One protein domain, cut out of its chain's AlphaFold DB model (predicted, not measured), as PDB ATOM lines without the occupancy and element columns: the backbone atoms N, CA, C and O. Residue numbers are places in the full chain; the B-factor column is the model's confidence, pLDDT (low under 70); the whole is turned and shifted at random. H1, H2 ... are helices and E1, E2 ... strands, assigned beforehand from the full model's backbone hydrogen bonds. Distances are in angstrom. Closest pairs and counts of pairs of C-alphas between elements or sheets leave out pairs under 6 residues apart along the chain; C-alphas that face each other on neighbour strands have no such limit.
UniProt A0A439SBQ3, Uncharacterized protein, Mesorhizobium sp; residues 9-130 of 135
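AT A GLANCE: This is residues 9 to 130 of the 135 residues of an uncharacterized protein of Mesorhizobium sp (UniProt A0A439SBQ3). With little regular structure, this is a twisted five-stranded sheet with H1 and H3 side by side in the chain's fold over one face, and with long stretches that have no named element, residues 24 to 37, 42 to 56 and 109 to 126. The printed part has 122 residues, under half in named elements: H1 H2 E1 H3 E2 E3 E4 E5, mixed in class. The antiparallel sheet runs E1 E5 E2 E3 E4; the whole is compact, radius of gyration of the C-alphas 13.8 A, spanning 34 by 32 by 28 A.

HOW THE PARTS SIT: H1, residues 11 to 23, lies over E1, residues 57 to 59, and E5, residues 127 to 130; its closest C-alphas to E5 are Leu 13 and Cys 130, 6.9 A. N 58 and O 128 are 2.9 A apart. H2, residues 38 to 41, is not on the sheet. H3, residues 70 to 80, is on H1's face, along E2, residues 85 to 90; C-alphas 74 and 90 are closest, 6.8 A. In H1 and H3 every O i to N i+4 pair is within hydrogen-bond range.

IN THESE COORDINATES: H1 spans 18.2 A from C-alpha 11 at (298.188, 418.709, 286.858). E5 ends at (294.343, 411.093, 281.964).

THE WHOLE: The printed part has no cut. Residues 40 and 111 to 130 are under 70.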
ATOM      1  N   ILE A   9     291.825 418.594 290.571       92.25
ATOM      2  CA  ILE A   9     292.124 417.977 289.276       92.25
ATOM      3  C   ILE A   9     293.631 417.704 289.163       92.25
ATOM      4  O   ILE A   9     294.444 418.456 289.711       92.25
ATOM      5  N   ILE A  10     294.030 416.649 288.455       91.00
ATOM      6  CA  ILE A  10     295.454 416.397 288.212       91.00
ATOM      7  C   ILE A  10     296.098 417.462 287.317       91.00
ATOM      8  O   ILE A  10     295.473 418.074 286.445       91.00
ATOM      9  N   LYS A  11     297.407 417.647 287.505       91.44
ATOM     10  CA  LYS A  11     298.188 418.709 286.858       91.44
ATOM     11  C   LYS A  11     298.185 418.623 285.327       91.44
ATOM     12  O   LYS A  11     298.208 419.656 284.664       91.44
ATOM     13  N   SER A  12     298.172 417.418 284.755       88.81
ATOM     14  CA  SER A  12     298.142 417.223 283.298       88.81
ATOM     15  C   SER A  12     296.844 417.751 282.680       88.81
ATOM     16  O   SER A  12     296.897 418.469 281.683       88.81
ATOM     17  N   LEU A  13     295.697 417.470 283.300       91.00
ATOM     18  CA  LEU A  13     294.398 417.974 282.855       91.00
ATOM     19  C   LEU A  13     294.259 419.478 283.067       91.00
ATOM     20  O   LEU A  13     293.754 420.174 282.186       91.00
ATOM     21  N   ASP A  14     294.758 420.003 284.186       92.50
ATOM     22  CA  ASP A  14     294.769 421.451 284.411       92.50
ATOM     23  C   ASP A  14     295.643 422.188 283.383       92.50
ATOM     24  O   ASP A  14     295.284 423.260 282.883       92.50
ATOM     25  N   THR A  15     296.766 421.572 283.000       92.12
ATOM     26  CA  THR A  15     297.640 422.073 281.933       92.12
ATOM     27  C   THR A  15     296.913 422.076 280.589       92.12
ATOM     28  O   THR A  15     296.914 423.107 279.915       92.12
ATOM     29  N   LEU A  16     296.246 420.975 280.220       90.56
ATOM     30  CA  LEU A  16     295.447 420.900 278.991       90.56
ATOM     31  C   LEU A  16     294.355 421.977 278.979       90.56
ATOM     32  O   LEU A  16     294.247 422.743 278.022       90.56
ATOM     33  N   ARG A  17     293.586 422.095 280.067       93.19
ATOM     34  CA  ARG A  17     292.546 423.121 280.229       93.19
ATOM     35  C   ARG A  17     293.113 424.529 280.040       93.19
ATOM     36  O   ARG A  17     292.507 425.347 279.347       93.19
ATOM     37  N   SER A  18     294.280 424.809 280.617       95.00
ATOM     38  CA  SER A  18     294.955 426.104 280.491       95.00
ATOM     39  C   SER A  18     295.440 426.377 279.066       95.00
ATOM     40  O   SER A  18     295.266 427.488 278.566       95.00
ATOM     41  N   GLN A  19     295.995 425.374 278.382       93.69
ATOM     42  CA  GLN A  19     296.404 425.482 276.978       93.69
ATOM     43  C   GLN A  19     295.205 425.771 276.070       93.69
ATOM     44  O   GLN A  19     295.263 426.699 275.264       93.69
ATOM     45  N   VAL A  20     294.094 425.052 276.253       93.06
ATOM     46  CA  VAL A  20     292.856 425.281 275.496       93.06
ATOM     47  C   VAL A  20     292.296 426.680 275.772       93.06
ATOM     48  O   VAL A  20     291.953 427.393 274.835       93.06
ATOM     49  N   ASN A  21     292.264 427.123 277.034       95.50
ATOM     50  CA  ASN A  21     291.832 428.482 277.387       95.50
ATOM     51  C   ASN A  21     292.716 429.566 276.759       95.50
ATOM     52  O   ASN A  21     292.207 430.609 276.367       95.50
ATOM     53  N   LYS A  22     294.028 429.334 276.662       96.94
ATOM     54  CA  LYS A  22     294.957 430.277 276.031       96.94
ATOM     55  C   LYS A  22     294.758 430.349 274.514       96.94
ATOM     56  O   LYS A  22     294.840 431.434 273.952       96.94
ATOM     57  N   LEU A  23     294.510 429.209 273.867       94.69
ATOM     58  CA  LEU A  23     294.278 429.126 272.421       94.69
ATOM     59  C   LEU A  23     292.902 429.667 272.014       94.69
ATOM     60  O   LEU A  23     292.765 430.235 270.935       94.69
ATOM     61  N   ALA A  24     291.904 429.515 272.882       95.12
ATOM     62  CA  ALA A  24     290.530 429.933 272.646       95.12
ATOM     63  C   ALA A  24     289.971 430.712 273.857       95.12
ATOM     64  O   ALA A  24     289.129 430.190 274.596       95.12
ATOM     65  N   PRO A  25     290.414 431.966 274.094       96.88
ATOM     66  CA  PRO A  25     290.024 432.729 275.287       96.88
ATOM     67  C   PRO A  25     288.511 432.943 275.406       96.88
ATOM     68  O   PRO A  25     287.951 432.861 276.503       96.88
ATOM     69  N   GLY A  26     287.850 433.156 274.263       95.06
ATOM     70  CA  GLY A  26     286.409 433.381 274.153       95.06
ATOM     71  C   GLY A  26     285.549 432.120 274.207       95.06
ATOM     72  O   GLY A  26     284.330 432.236 274.119       95.06
ATOM     73  N   ARG A  27     286.136 430.921 274.348       95.88
ATOM     74  CA  ARG A  27     285.347 429.685 274.377       95.88
ATOM     75  C   ARG A  27     284.362 429.657 275.537       95.88
ATOM     76  O   ARG A  27     284.688 430.043 276.673       95.88
ATOM     77  N   SER A  28     283.210 429.066 275.264       91.75
ATOM     78  CA  SER A  28     282.285 428.589 276.270       91.75
ATOM     79  C   SER A  28     282.955 427.551 277.167       91.75
ATOM     80  O   SER A  28     283.797 426.750 276.748       91.75
ATOM     81  N   LYS A  29     282.574 427.610 278.440       91.56
ATOM     82  CA  LYS A  29     282.995 426.699 279.511       91.56
ATOM     83  C   LYS A  29     281.771 426.110 280.221       91.56
ATOM     84  O   LYS A  29     281.902 425.546 281.298       91.56
ATOM     85  N   LEU A  30     280.577 426.300 279.645       88.69
ATOM     86  CA  LEU A  30     279.288 425.981 280.266       88.69
ATOM     87  C   LEU A  30     279.170 424.499 280.643       88.69
ATOM     88  O   LEU A  30     278.533 424.166 281.641       88.69
ATOM     89  N   SER A  31     279.804 423.635 279.853       82.56
ATOM     90  CA  SER A  31     279.791 422.186 280.032       82.56
ATOM     91  C   SER A  31     281.145 421.641 280.489       82.56
ATOM     92  O   SER A  31     281.320 420.427 280.506       82.56
ATOM     93  N   ASP A  32     282.098 422.499 280.873       88.19
ATOM     94  CA  ASP A  32     283.357 422.029 281.444       88.19
ATOM     95  C   ASP A  32     283.073 421.367 282.794       88.19
ATOM     96  O   ASP A  32     282.514 421.991 283.703       88.19
ATOM     97  N   ARG A  33     283.481 420.110 282.953       86.38
ATOM     98  CA  ARG A  33     283.291 419.352 284.196       86.38
ATOM     99  C   ARG A  33     284.550 418.568 284.504       86.38
ATOM    100  O   ARG A  33     285.254 418.124 283.614       86.38
ATOM    101  N   TRP A  34     284.874 418.416 285.775       86.94
ATOM    102  CA  TRP A  34     285.992 417.567 286.188       86.94
ATOM    103  C   TRP A  34     285.592 416.744 287.398       86.94
ATOM    104  O   TRP A  34     285.791 415.541 287.398       86.94
ATOM    105  N   LEU A  35     284.908 417.352 288.364       86.06
ATOM    106  CA  LEU A  35     284.361 416.646 289.514       86.06
ATOM    107  C   LEU A  35     283.026 415.951 289.195       86.06
ATOM    108  O   LEU A  35     282.127 416.551 288.604       86.06
ATOM    109  N   GLY A  36     282.904 414.701 289.631       77.25
ATOM    110  CA  GLY A  36     281.721 413.864 289.479       77.25
ATOM    111  C   GLY A  36     280.558 414.302 290.365       77.25
ATOM    112  O   GLY A  36     280.738 414.847 291.453       77.25
ATOM    113  N   ASP A  37     279.347 414.035 289.887       76.69
ATOM    114  CA  ASP A  37     278.096 414.224 290.617       76.69
ATOM    115  C   ASP A  37     277.713 412.967 291.429       76.69
ATOM    116  O   ASP A  37     278.423 411.959 291.455       76.69
ATOM    117  N   ALA A  38     276.537 412.995 292.064       74.75
ATOM    118  CA  ALA A  38     276.006 411.848 292.801       74.75
ATOM    119  C   ALA A  38     275.823 410.586 291.933       74.75
ATOM    120  O   ALA A  38     275.829 409.475 292.452       74.75
ATOM    121  N   LYS A  39     275.661 410.720 290.610       72.00
ATOM    122  CA  LYS A  39     275.596 409.561 289.711       72.00
ATOM    123  C   LYS A  39     276.969 408.954 289.473       72.00
ATOM    124  O   LYS A  39     277.093 407.730 289.437       72.00
ATOM    125  N   HIS A  40     277.996 409.787 289.326       69.88
ATOM    126  CA  HIS A  40     279.372 409.319 289.241       69.88
ATOM    127  C   HIS A  40     279.815 408.641 290.536       69.88
ATOM    128  O   HIS A  40     280.425 407.578 290.450       69.88
ATOM    129  N   SER A  41     279.443 409.161 291.710       74.75
ATOM    130  CA  SER A  41     279.877 408.599 293.000       74.75
ATOM    131  C   SER A  41     279.394 407.166 293.265       74.75
ATOM    132  O   SER A  41     280.005 406.455 294.059       74.75
ATOM    133  N   MET A  42     278.344 406.706 292.576       77.25
ATOM    134  CA  MET A  42     277.826 405.336 292.684       77.25
ATOM    135  C   MET A  42     278.625 404.295 291.881       77.25
ATOM    136  O   MET A  42     278.329 403.104 291.961       77.25
ATOM    137  N   ARG A  43     279.608 404.710 291.072       77.06
ATOM    138  CA  ARG A  43     280.392 403.818 290.201       77.06
ATOM    139  C   ARG A  43     281.863 404.215 290.166       77.06
ATOM    140  O   ARG A  43     282.221 405.333 290.509       77.06
ATOM    141  N   LYS A  44     282.734 403.327 289.682       75.62
ATOM    142  CA  LYS A  44     284.120 403.710 289.382       75.62
ATOM    143  C   LYS A  44     284.129 404.698 288.208       75.62
ATOM    144  O   LYS A  44     283.614 404.387 287.135       75.62
ATOM    145  N   SER A  45     284.681 405.887 288.428       80.75
ATOM    146  CA  SER A  45     284.803 406.954 287.432       80.75
ATOM    147  C   SER A  45     286.000 407.826 287.772       80.75
ATOM    148  O   SER A  45     286.167 408.165 288.935       80.75
ATOM    149  N   GLY A  46     286.765 408.262 286.771       79.25
ATOM    150  CA  GLY A  46     287.843 409.226 286.996       79.25
ATOM    151  C   GLY A  46     287.367 410.644 287.315       79.25
ATOM    152  O   GLY A  46     288.176 411.477 287.697       79.25
ATOM    153  N   HIS A  47     286.064 410.925 287.195       83.75
ATOM    154  CA  HIS A  47     285.469 412.147 287.746       83.75
ATOM    155  C   HIS A  47     285.307 412.078 289.273       83.75
ATOM    156  O   HIS A  47     285.113 413.106 289.922       83.75
ATOM    157  N   ASN A  48     285.366 410.885 289.871       85.56
ATOM    158  CA  ASN A  48     285.346 410.766 291.321       85.56
ATOM    159  C   ASN A  48     286.742 411.041 291.879       85.56
ATOM    160  O   ASN A  48     287.720 410.602 291.279       85.56
ATOM    161  N   PRO A  49     286.843 411.717 293.033       89.19
ATOM    162  CA  PRO A  49     288.117 411.848 293.712       89.19
ATOM    163  C   PRO A  49     288.653 410.481 294.143       89.19
ATOM    164  O   PRO A  49     287.937 409.711 294.790       89.19
ATOM    165  N   GLU A  50     289.918 410.224 293.842       87.62
ATOM    166  CA  GLU A  50     290.706 409.139 294.422       87.62
ATOM    167  C   GLU A  50     290.913 409.374 295.940       87.62
ATOM    168  O   GLU A  50     290.628 410.475 296.441       87.62
ATOM    169  N   PRO A  51     291.377 408.379 296.725       88.44
ATOM    170  CA  PRO A  51     291.540 408.509 298.180       88.44
ATOM    171  C   PRO A  51     292.373 409.723 298.631       88.44
ATOM    172  O   PRO A  51     292.098 410.317 299.676       88.44
ATOM    173  N   GLU A  52     293.358 410.123 297.832       88.31
ATOM    174  CA  GLU A  52     294.232 411.287 298.013       88.31
ATOM    175  C   GLU A  52     293.628 412.612 297.501       88.31
ATOM    176  O   GLU A  52     294.266 413.669 297.586       88.31
ATOM    177  N   GLY A  53     292.404 412.572 296.971       90.00
ATOM    178  CA  GLY A  53     291.619 413.719 296.517       90.00
ATOM    179  C   GLY A  53     291.867 414.154 295.070       90.00
ATOM    180  O   GLY A  53     291.380 415.215 294.681       90.00
ATOM    181  N   THR A  54     292.635 413.410 294.274       91.00
ATOM    182  CA  THR A  54     292.855 413.715 292.850       91.00
ATOM    183  C   THR A  54     291.688 413.273 291.983       91.00
ATOM    184  O   THR A  54     291.014 412.302 292.292       91.00
ATOM    185  N   VAL A  55     291.445 414.005 290.903       90.19
ATOM    186  CA  VAL A  55     290.424 413.702 289.900       90.19
ATOM    187  C   VAL A  55     291.092 413.644 288.532       90.19
ATOM    188  O   VAL A  55     291.783 414.588 288.130       90.19
ATOM    189  N   ASP A  56     290.847 412.544 287.831       87.88
ATOM    190  CA  ASP A  56     291.609 412.091 286.663       87.88
ATOM    191  C   ASP A  56     290.846 412.277 285.343       87.88
ATOM    192  O   ASP A  56     291.325 411.886 284.275       87.88
ATOM    193  N   ALA A  57     289.664 412.902 285.398       88.12
ATOM    194  CA  ALA A  57     288.810 413.181 284.250       88.12
ATOM    195  C   ALA A  57     288.509 414.671 284.063       88.12
ATOM    196  O   ALA A  57     288.331 415.427 285.022       88.12
ATOM    197  N   PHE A  58     288.397 415.078 282.801       89.12
ATOM    198  CA  PHE A  58     287.941 416.399 282.396       89.12
ATOM    199  C   PHE A  58     287.045 416.299 281.165       89.12
ATOM    200  O   PHE A  58     287.458 415.777 280.128       89.12
ATOM    201  N   ASP A  59     285.846 416.855 281.274       87.19
ATOM    202  CA  ASP A  59     284.958 417.109 280.157       87.19
ATOM    203  C   ASP A  59     285.210 418.521 279.630       87.19
ATOM    204  O   ASP A  59     285.189 419.490 280.396       87.19
ATOM    205  N   LEU A  60     285.455 418.641 278.325       87.62
ATOM    206  CA  LEU A  60     285.733 419.913 277.661       87.62
ATOM    207  C   LEU A  60     284.529 420.339 276.815       87.62
ATOM    208  O   LEU A  60     284.047 419.579 275.975       87.62
ATOM    209  N   THR A  61     284.082 421.581 276.992       88.44
ATOM    210  CA  THR A  61     282.977 422.146 276.205       88.44
ATOM    211  C   THR A  61     283.328 422.205 274.714       88.44
ATOM    212  O   THR A  61     284.334 422.810 274.335       88.44
ATOM    213  N   HIS A  62     282.467 421.645 273.859       86.94
ATOM    214  CA  HIS A  62     282.533 421.866 272.416       86.94
ATOM    215  C   HIS A  62     282.000 423.256 272.067       86.94
ATOM    216  O   HIS A  62     280.833 423.564 272.307       86.94
ATOM    217  N   ASP A  63     282.854 424.094 271.491       89.50
ATOM    218  CA  ASP A  63     282.498 425.440 271.062       89.50
ATOM    219  C   ASP A  63     283.309 425.847 269.821       89.50
ATOM    220  O   ASP A  63     284.253 426.644 269.897       89.50
ATOM    221  N   PRO A  64     282.978 425.278 268.648       89.56
ATOM    222  CA  PRO A  64     283.754 425.495 267.435       89.56
ATOM    223  C   PRO A  64     283.674 426.952 266.964       89.56
ATOM    224  O   PRO A  64     284.620 427.446 266.355       89.56
ATOM    225  N   LYS A  65     282.586 427.665 267.297       93.50
ATOM    226  CA  LYS A  65     282.409 429.088 266.971       93.50
ATOM    227  C   LYS A  65     283.436 429.973 267.673       93.50
ATOM    228  O   LYS A  65     283.828 430.990 267.115       93.50
ATOM    229  N   ASN A  66     283.896 429.562 268.854       93.31
ATOM    230  CA  ASN A  66     284.890 430.288 269.639       93.31
ATOM    231  C   ASN A  66     286.239 429.553 269.724       93.31
ATOM    232  O   ASN A  66     287.026 429.817 270.631       93.31
ATOM    233  N   GLY A  67     286.527 428.647 268.781       91.44
ATOM    234  CA  GLY A  67     287.858 428.058 268.603       91.44
ATOM    235  C   GLY A  67     288.102 426.708 269.283       91.44
ATOM    236  O   GLY A  67     289.229 426.218 269.226       91.44
ATOM    237  N   VAL A  68     287.087 426.070 269.882       91.12
ATOM    238  CA  VAL A  68     287.205 424.712 270.451       91.12
ATOM    239  C   VAL A  68     286.349 423.709 269.693       91.12
ATOM    240  O   VAL A  68     285.200 423.418 270.024       91.12
ATOM    241  N   ASP A  69     286.959 423.125 268.671       89.69
ATOM    242  CA  ASP A  69     286.431 421.955 267.984       89.69
ATOM    243  C   ASP A  69     286.975 420.684 268.648       89.69
ATOM    244  O   ASP A  69     288.181 420.424 268.614       89.69
ATOM    245  N   ILE A  70     286.095 419.886 269.260       84.38
ATOM    246  CA  ILE A  70     286.527 418.705 270.009       84.38
ATOM    247  C   ILE A  70     287.104 417.647 269.083       84.38
ATOM    248  O   ILE A  70     288.050 416.973 269.483       84.38
ATOM    249  N   GLN A  71     286.633 417.534 267.840       85.06
ATOM    250  CA  GLN A  71     287.220 416.578 266.908       85.06
ATOM    251  C   GLN A  71     288.694 416.920 266.657       85.06
ATOM    252  O   GLN A  71     289.547 416.040 266.758       85.06
ATOM    253  N   LYS A  72     289.015 418.207 266.472       90.44
ATOM    254  CA  LYS A  72     290.404 418.673 266.311       90.44
ATOM    255  C   LYS A  72     291.248 418.455 267.563       90.44
ATOM    256  O   LYS A  72     292.386 418.008 267.454       90.44
ATOM    257  N   VAL A  73     290.701 418.741 268.747       89.31
ATOM    258  CA  VAL A  73     291.390 418.480 270.025       89.31
ATOM    259  C   VAL A  73     291.687 416.986 270.174       89.31
ATOM    260  O   VAL A  73     292.800 416.602 270.525       89.31
ATOM    261  N   CYS A  74     290.715 416.136 269.854       87.81
ATOM    262  CA  CYS A  74     290.845 414.690 269.951       87.81
ATOM    263  C   CYS A  74     291.873 414.140 268.969       87.81
ATOM    264  O   CYS A  74     292.726 413.350 269.364       87.81
ATOM    265  N   ASP A  75     291.842 414.585 267.714       90.44
ATOM    266  CA  ASP A  75     292.826 414.166 266.719       90.44
ATOM    267  C   ASP A  75     294.244 414.626 267.101       90.44
ATOM    268  O   ASP A  75     295.187 413.853 266.945       90.44
ATOM    269  N   ALA A  76     294.402 415.815 267.698       91.50
ATOM    270  CA  ALA A  76     295.692 416.279 268.215       91.50
ATOM    271  C   ALA A  76     296.214 415.416 269.380       91.50
ATOM    272  O   ALA A  76     297.398 415.080 269.416       91.50
ATOM    273  N   ILE A  77     295.342 415.014 270.310       89.31
ATOM    274  CA  ILE A  77     295.693 414.114 271.423       89.31
ATOM    275  C   ILE A  77     296.048 412.711 270.909       89.31
ATOM    276  O   ILE A  77     297.010 412.100 271.369       89.31
ATOM    277  N   ILE A  78     295.295 412.188 269.941       90.56
ATOM    278  CA  ILE A  78     295.577 410.880 269.331       90.56
ATOM    279  C   ILE A  78     296.913 410.918 268.578       90.56
ATOM    280  O   ILE A  78     297.687 409.964 268.656       90.56
ATOM    281  N   ALA A  79     297.198 412.014 267.871       92.88
ATOM    282  CA  ALA A  79     298.448 412.198 267.139       92.88
ATOM    283  C   ALA A  79     299.662 412.323 268.071       92.88
ATOM    284  O   ALA A  79     300.727 411.806 267.738       92.88
ATOM    285  N   SER A  80     299.513 412.966 269.236       91.44
ATOM    286  CA  SER A  80     300.619 413.121 270.191       91.44
ATOM    287  C   SER A  80     301.035 411.805 270.843       91.44
ATOM    288  O   SER A  80     302.181 411.677 271.269       91.44
ATOM    289  N   ARG A  81     300.109 410.837 270.927       90.69
ATOM    290  CA  ARG A  81     300.289 409.560 271.628       90.69
ATOM    291  C   ARG A  81     300.867 409.721 273.035       90.69
ATOM    292  O   ARG A  81     301.709 408.935 273.469       90.69
ATOM    293  N   ASP A  82     300.432 410.767 273.733       89.56
ATOM    294  CA  ASP A  82     300.933 411.081 275.065       89.56
ATOM    295  C   ASP A  82     300.723 409.879 276.011       89.56
ATOM    296  O   ASP A  82     299.580 409.454 276.211       89.56
ATOM    297  N   PRO A  83     301.795 409.317 276.604       88.19
ATOM    298  CA  PRO A  83     301.718 408.082 277.384       88.19
ATOM    299  C   PRO A  83     300.900 408.224 278.673       88.19
ATOM    300  O   PRO A  83     300.553 407.215 279.282       88.19
ATOM    301  N   ARG A  84     300.581 409.455 279.092       87.88
ATOM    302  CA  ARG A  84     299.739 409.743 280.262       87.88
ATOM    303  C   ARG A  84     298.250 409.544 279.963       87.88
ATOM    304  O   ARG A  84     297.435 409.380 280.869       87.88
ATOM    305  N   VAL A  85     297.860 409.566 278.689       88.06
ATOM    306  CA  VAL A  85     296.466 409.356 278.294       88.06
ATOM    307  C   VAL A  85     296.096 407.907 278.538       88.06
ATOM    308  O   VAL A  85     296.779 406.992 278.085       88.06
ATOM    309  N   SER A  86     294.985 407.695 279.232       85.75
ATOM    310  CA  SER A  86     294.479 406.346 279.486       85.75
ATOM    311  C   SER A  86     293.328 405.995 278.573       85.75
ATOM    312  O   SER A  86     293.338 404.930 277.956       85.75
ATOM    313  N   TYR A  87     292.378 406.914 278.409       87.19
ATOM    314  CA  TYR A  87     291.449 406.868 277.295       87.19
ATOM    315  C   TYR A  87     290.905 408.257 276.957       87.19
ATOM    316  O   TYR A  87     290.933 409.192 277.756       87.19
ATOM    317  N   LEU A  88     290.355 408.364 275.757       87.88
ATOM    318  CA  LEU A  88     289.651 409.530 275.252       87.88
ATOM    319  C   LEU A  88     288.296 409.076 274.712       87.88
ATOM    320  O   LEU A  88     288.236 408.095 273.966       87.88
ATOM    321  N   ILE A  89     287.223 409.776 275.077       84.81
ATOM    322  CA  ILE A  89     285.896 409.576 274.496       84.81
ATOM    323  C   ILE A  89     285.547 410.797 273.661       84.81
ATOM    324  O   ILE A  89     285.490 411.919 274.164       84.81
ATOM    325  N   CYS A  90     285.289 410.566 272.378       80.69
ATOM    326  CA  CYS A  90     284.933 411.616 271.451       80.69
ATOM    327  C   CYS A  90     283.978 411.147 270.355       80.69
ATOM    328  O   CYS A  90     284.244 410.140 269.708       80.69
ATOM    329  N   ASN A  91     282.887 411.875 270.100       78.19
ATOM    330  CA  ASN A  91     281.964 411.619 268.988       78.19
ATOM    331  C   ASN A  91     281.375 410.199 269.050       78.19
ATOM    332  O   ASN A  91     281.308 409.480 268.052       78.19
ATOM    333  N   GLY A  92     281.046 409.730 270.259       78.00
ATOM    334  CA  GLY A  92     280.606 408.348 270.478       78.00
ATOM    335  C   GLY A  92     281.680 407.293 270.172       78.00
ATOM    336  O   GLY A  92     281.366 406.115 269.993       78.00
ATOM    337  N   LYS A  93     282.954 407.687 270.093       84.06
ATOM    338  CA  LYS A  93     284.109 406.795 269.968       84.06
ATOM    339  C   LYS A  93     284.915 406.797 271.251       84.06
ATOM    340  O   LYS A  93     284.977 407.802 271.945       84.06
ATOM    341  N   ILE A  94     285.562 405.675 271.531       87.56
ATOM    342  CA  ILE A  94     286.543 405.528 272.597       87.56
ATOM    343  C   ILE A  94     287.886 405.128 271.995       87.56
ATOM    344  O   ILE A  94     287.956 404.268 271.112       87.56
ATOM    345  N   ILE A  95     288.948 405.760 272.479       89.88
ATOM    346  CA  ILE A  95     290.335 405.459 272.148       89.88
ATOM    347  C   ILE A  95     291.041 405.139 273.456       89.88
ATOM    348  O   ILE A  95     290.976 405.928 274.391       89.88
ATOM    349  N   ALA A  96     291.701 403.988 273.531       89.88
ATOM    350  CA  ALA A  96     292.580 403.661 274.648       89.88
ATOM    351  C   ALA A  96     293.978 404.245 274.403       89.88
ATOM    352  O   ALA A  96     294.453 404.228 273.269       89.88
ATOM    353  N   GLY A  97     294.641 404.725 275.452       88.88
ATOM    354  CA  GLY A  97     296.072 405.023 275.419       88.88
ATOM    355  C   GLY A  97     296.921 403.760 275.569       88.88
ATOM    356  O   GLY A  97     296.413 402.643 275.458       88.88
ATOM    357  N   ASN A  98     298.217 403.922 275.844       87.94
ATOM    358  CA  ASN A  98     299.212 402.837 275.776       87.94
ATOM    359  C   ASN A  98     298.877 401.596 276.619       87.94
ATOM    360  O   ASN A  98     299.150 400.482 276.184       87.94
ATOM    361  N   GLY A  99     298.307 401.781 277.812       83.81
ATOM    362  CA  GLY A  99     297.974 400.680 278.723       83.81
ATOM    363  C   GLY A  99     296.615 400.021 278.466       83.81
ATOM    364  O   GLY A  99     296.229 399.121 279.207       83.81
ATOM    365  N   GLY A 100     295.855 400.491 277.475       85.06
ATOM    366  CA  GLY A 100     294.494 400.030 277.218       85.06
ATOM    367  C   GLY A 100     294.372 399.048 276.044       85.06
ATOM    368  O   GLY A 100     295.321 398.815 275.296       85.06
ATOM    369  N   PRO A 101     293.177 398.467 275.845       84.25
ATOM    370  CA  PRO A 101     292.932 397.519 274.765       84.25
ATOM    371  C   PRO A 101     292.932 398.217 273.402       84.25
ATOM    372  O   PRO A 101     292.217 399.204 273.215       84.25
ATOM    373  N   GLN A 102     293.667 397.649 272.440       89.81
ATOM    374  CA  GLN A 102     293.838 398.203 271.088       89.81
ATOM    375  C   GLN A 102     294.265 399.686 271.150       89.81
ATOM    376  O   GLN A 102     293.481 400.577 270.800       89.81
ATOM    377  N   PRO A 103     295.475 399.963 271.671       92.06
ATOM    378  CA  PRO A 103     295.924 401.320 271.951       92.06
ATOM    379  C   PRO A 103     295.922 402.167 270.675       92.06
ATOM    380  O   PRO A 103     296.347 401.718 269.610       92.06
ATOM    381  N   TRP A 104     295.434 403.399 270.796       92.19
ATOM    382  CA  TRP A 104     295.314 404.393 269.724       92.19
ATOM    383  C   TRP A 104     294.374 404.012 268.570       92.19
ATOM    384  O   TRP A 104     294.371 404.676 267.533       92.19
ATOM    385  N   VAL A 105     293.530 402.991 268.752       91.69
ATOM    386  CA  VAL A 105     292.495 402.597 267.787       91.69
ATOM    387  C   VAL A 105     291.144 403.199 268.181       91.69
ATOM    388  O   VAL A 105     290.688 403.042 269.316       91.69
ATOM    389  N   LYS A 106     290.473 403.865 267.228       88.88
ATOM    390  CA  LYS A 106     289.102 404.380 267.391       88.88
ATOM    391  C   LYS A 106     288.108 403.215 267.417       88.88
ATOM    392  O   LYS A 106     287.973 402.492 266.433       88.88
ATOM    393  N   ARG A 107     287.378 403.059 268.521       89.50
ATOM    394  CA  ARG A 107     286.332 402.035 268.703       89.50
ATOM    395  C   ARG A 107     284.995 402.692 269.015       89.50
ATOM    396  O   ARG A 107     284.966 403.807 269.524       89.50
ATOM    397  N   ASN A 108     283.883 402.024 268.723       87.00
ATOM    398  CA  ASN A 108     282.571 402.517 269.148       87.00
ATOM    399  C   ASN A 108     282.497 402.521 270.677       87.00
ATOM    400  O   ASN A 108     282.847 401.530 271.319       87.00
ATOM    401  N   TYR A 109     282.046 403.633 271.252       80.56
ATOM    402  CA  TYR A 109     281.766 403.712 272.673       80.56
ATOM    403  C   TYR A 109     280.343 403.217 272.929       80.56
ATOM    404  O   TYR A 109     279.375 403.804 272.457       80.56
ATOM    405  N   THR A 110     280.226 402.112 273.660       74.81
ATOM    406  CA  THR A 110     278.945 401.487 274.029       74.81
ATOM    407  C   THR A 110     278.588 401.707 275.500       74.81
ATOM    408  O   THR A 110     277.604 401.159 275.989       74.81
ATOM    409  N   GLY A 111     279.396 402.485 276.228       64.75
ATOM    410  CA  GLY A 111     279.171 402.765 277.642       64.75
ATOM    411  C   GLY A 111     278.026 403.752 277.865       64.75
ATOM    412  O   GLY A 111     277.788 404.654 277.063       64.75
ATOM    413  N   ALA A 112     277.336 403.613 278.997       54.62
ATOM    414  CA  ALA A 112     276.359 404.596 279.446       54.62
ATOM    415  C   ALA A 112     277.091 405.870 279.906       54.62
ATOM    416  O   ALA A 112     277.589 405.941 281.033       54.62
ATOM    417  N   ASN A 113     277.181 406.880 279.039       52.56
ATOM    418  CA  ASN A 113     277.646 408.209 279.434       52.56
ATOM    419  C   ASN A 113     276.526 408.903 280.224       52.56
ATOM    420  O   ASN A 113     275.678 409.585 279.661       52.56
ATOM    421  N   ILE A 114     276.470 408.680 281.539       43.81
ATOM    422  CA  ILE A 114     275.613 409.457 282.443       43.81
ATOM    423  C   ILE A 114     276.437 410.644 282.970       43.81
ATOM    424  O   ILE A 114     276.864 410.708 284.116       43.81
ATOM    425  N   SER A 115     276.714 411.588 282.077       40.78
ATOM    426  CA  SER A 115     276.935 412.980 282.461       40.78
ATOM    427  C   SER A 115     275.557 413.651 282.422       40.78
ATOM    428  O   SER A 115     274.714 413.334 281.585       40.78
ATOM    429  N   ILE A 116     275.232 414.483 283.410       33.53
ATOM    430  CA  ILE A 116     273.911 415.113 283.520       33.53
ATOM    431  C   ILE A 116     273.643 415.949 282.258       33.53
ATOM    432  O   ILE A 116     274.323 416.958 282.052       33.53
ATOM    433  N   ARG A 117     272.621 415.567 281.472       32.56
ATOM    434  CA  ARG A 117     271.990 416.399 280.432       32.56
ATOM    435  C   ARG A 117     271.774 417.814 280.976       32.56
ATOM    436  O   ARG A 117     270.910 418.011 281.827       32.56
ATOM    437  N   SER A 118     272.516 418.790 280.464       29.81
ATOM    438  CA  SER A 118     272.040 420.172 280.458       29.81
ATOM    439  C   SER A 118     271.198 420.336 279.185       29.81
ATOM    440  O   SER A 118     271.681 419.965 278.116       29.81
ATOM    441  N   PRO A 119     269.944 420.818 279.245       29.86
ATOM    442  CA  PRO A 119     268.988 420.763 278.128       29.86
ATOM    443  C   PRO A 119     269.321 421.656 276.913       29.86
ATOM    444  O   PRO A 119     268.479 421.811 276.035       29.86
ATOM    445  N   ALA A 120     270.521 422.238 276.836       30.59
ATOM    446  CA  ALA A 120     270.896 423.229 275.823       30.59
ATOM    447  C   ALA A 120     271.950 422.756 274.801       30.59
ATOM    448  O   ALA A 120     272.307 423.514 273.903       30.59
ATOM    449  N   SER A 121     272.440 421.521 274.891       32.94
ATOM    450  CA  SER A 121     273.391 420.959 273.926       32.94
ATOM    451  C   SER A 121     273.037 419.502 273.647       32.94
ATOM    452  O   SER A 121     272.544 418.813 274.538       32.94
ATOM    453  N   GLY A 122     273.207 419.073 272.395       33.16
ATOM    454  CA  GLY A 122     272.884 417.737 271.892       33.16
ATOM    455  C   GLY A 122     273.671 416.602 272.575       33.16
ATOM    456  O   GLY A 122     274.176 416.782 273.678       33.16
ATOM    457  N   PRO A 123     273.754 415.401 271.973       37.22
ATOM    458  CA  PRO A 123     274.341 414.182 272.568       37.22
ATOM    459  C   PRO A 123     275.868 414.228 272.834       37.22
ATOM    460  O   PRO A 123     276.528 413.193 272.909       37.22
ATOM    461  N   ASP A 124     276.432 415.413 273.014       42.09
ATOM    462  CA  ASP A 124     277.839 415.739 272.846       42.09
ATOM    463  C   ASP A 124     278.489 416.019 274.215       42.09
ATOM    464  O   ASP A 124     278.978 417.118 274.475       42.09
ATOM    465  N   ASP A 125     278.462 415.027 275.109       45.22
ATOM    466  CA  ASP A 125     279.263 415.014 276.341       45.22
ATOM    467  C   ASP A 125     280.605 414.309 276.052       45.22
ATOM    468  O   ASP A 125     280.640 413.120 275.710       45.22
ATOM    469  N   TRP A 126     281.716 415.047 276.163       57.66
ATOM    470  CA  TRP A 126     283.058 414.615 275.747       57.66
ATOM    471  C   TRP A 126     283.974 414.490 276.945       57.66
ATOM    472  O   TRP A 126     284.276 415.502 277.563       57.66
ATOM    473  N   CYS A 127     284.455 413.279 277.217       59.03
ATOM    474  CA  CYS A 127     285.275 412.984 278.386       59.03
ATOM    475  C   CYS A 127     286.709 412.655 277.977       59.03
ATOM    476  O   CYS A 127     286.964 411.728 277.197       59.03
ATOM    477  N   PHE A 128     287.656 413.394 278.542       59.50
ATOM    478  CA  PHE A 128     289.074 413.084 278.477       59.50
ATOM    479  C   PHE A 128     289.547 412.546 279.829       59.50
ATOM    480  O   PHE A 128     289.432 413.234 280.845       59.50
ATOM    481  N   LEU A 129     290.097 411.326 279.837       60.81
ATOM    482  CA  LEU A 129     290.672 410.712 281.031       60.81
ATOM    483  C   LEU A 129     292.191 410.568 280.901       60.81
ATOM    484  O   LEU A 129     292.716 409.853 280.039       60.81
ATOM    485  N   CYS A 130     292.901 411.205 281.822       57.91
ATOM    486  CA  CYS A 130     294.343 411.093 281.964       57.91
ATOM    487  C   CYS A 130     294.597 410.460 283.332       57.91
ATOM    488  O   CYS A 130     294.279 411.081 284.335       57.91
TER     489      CYS A 130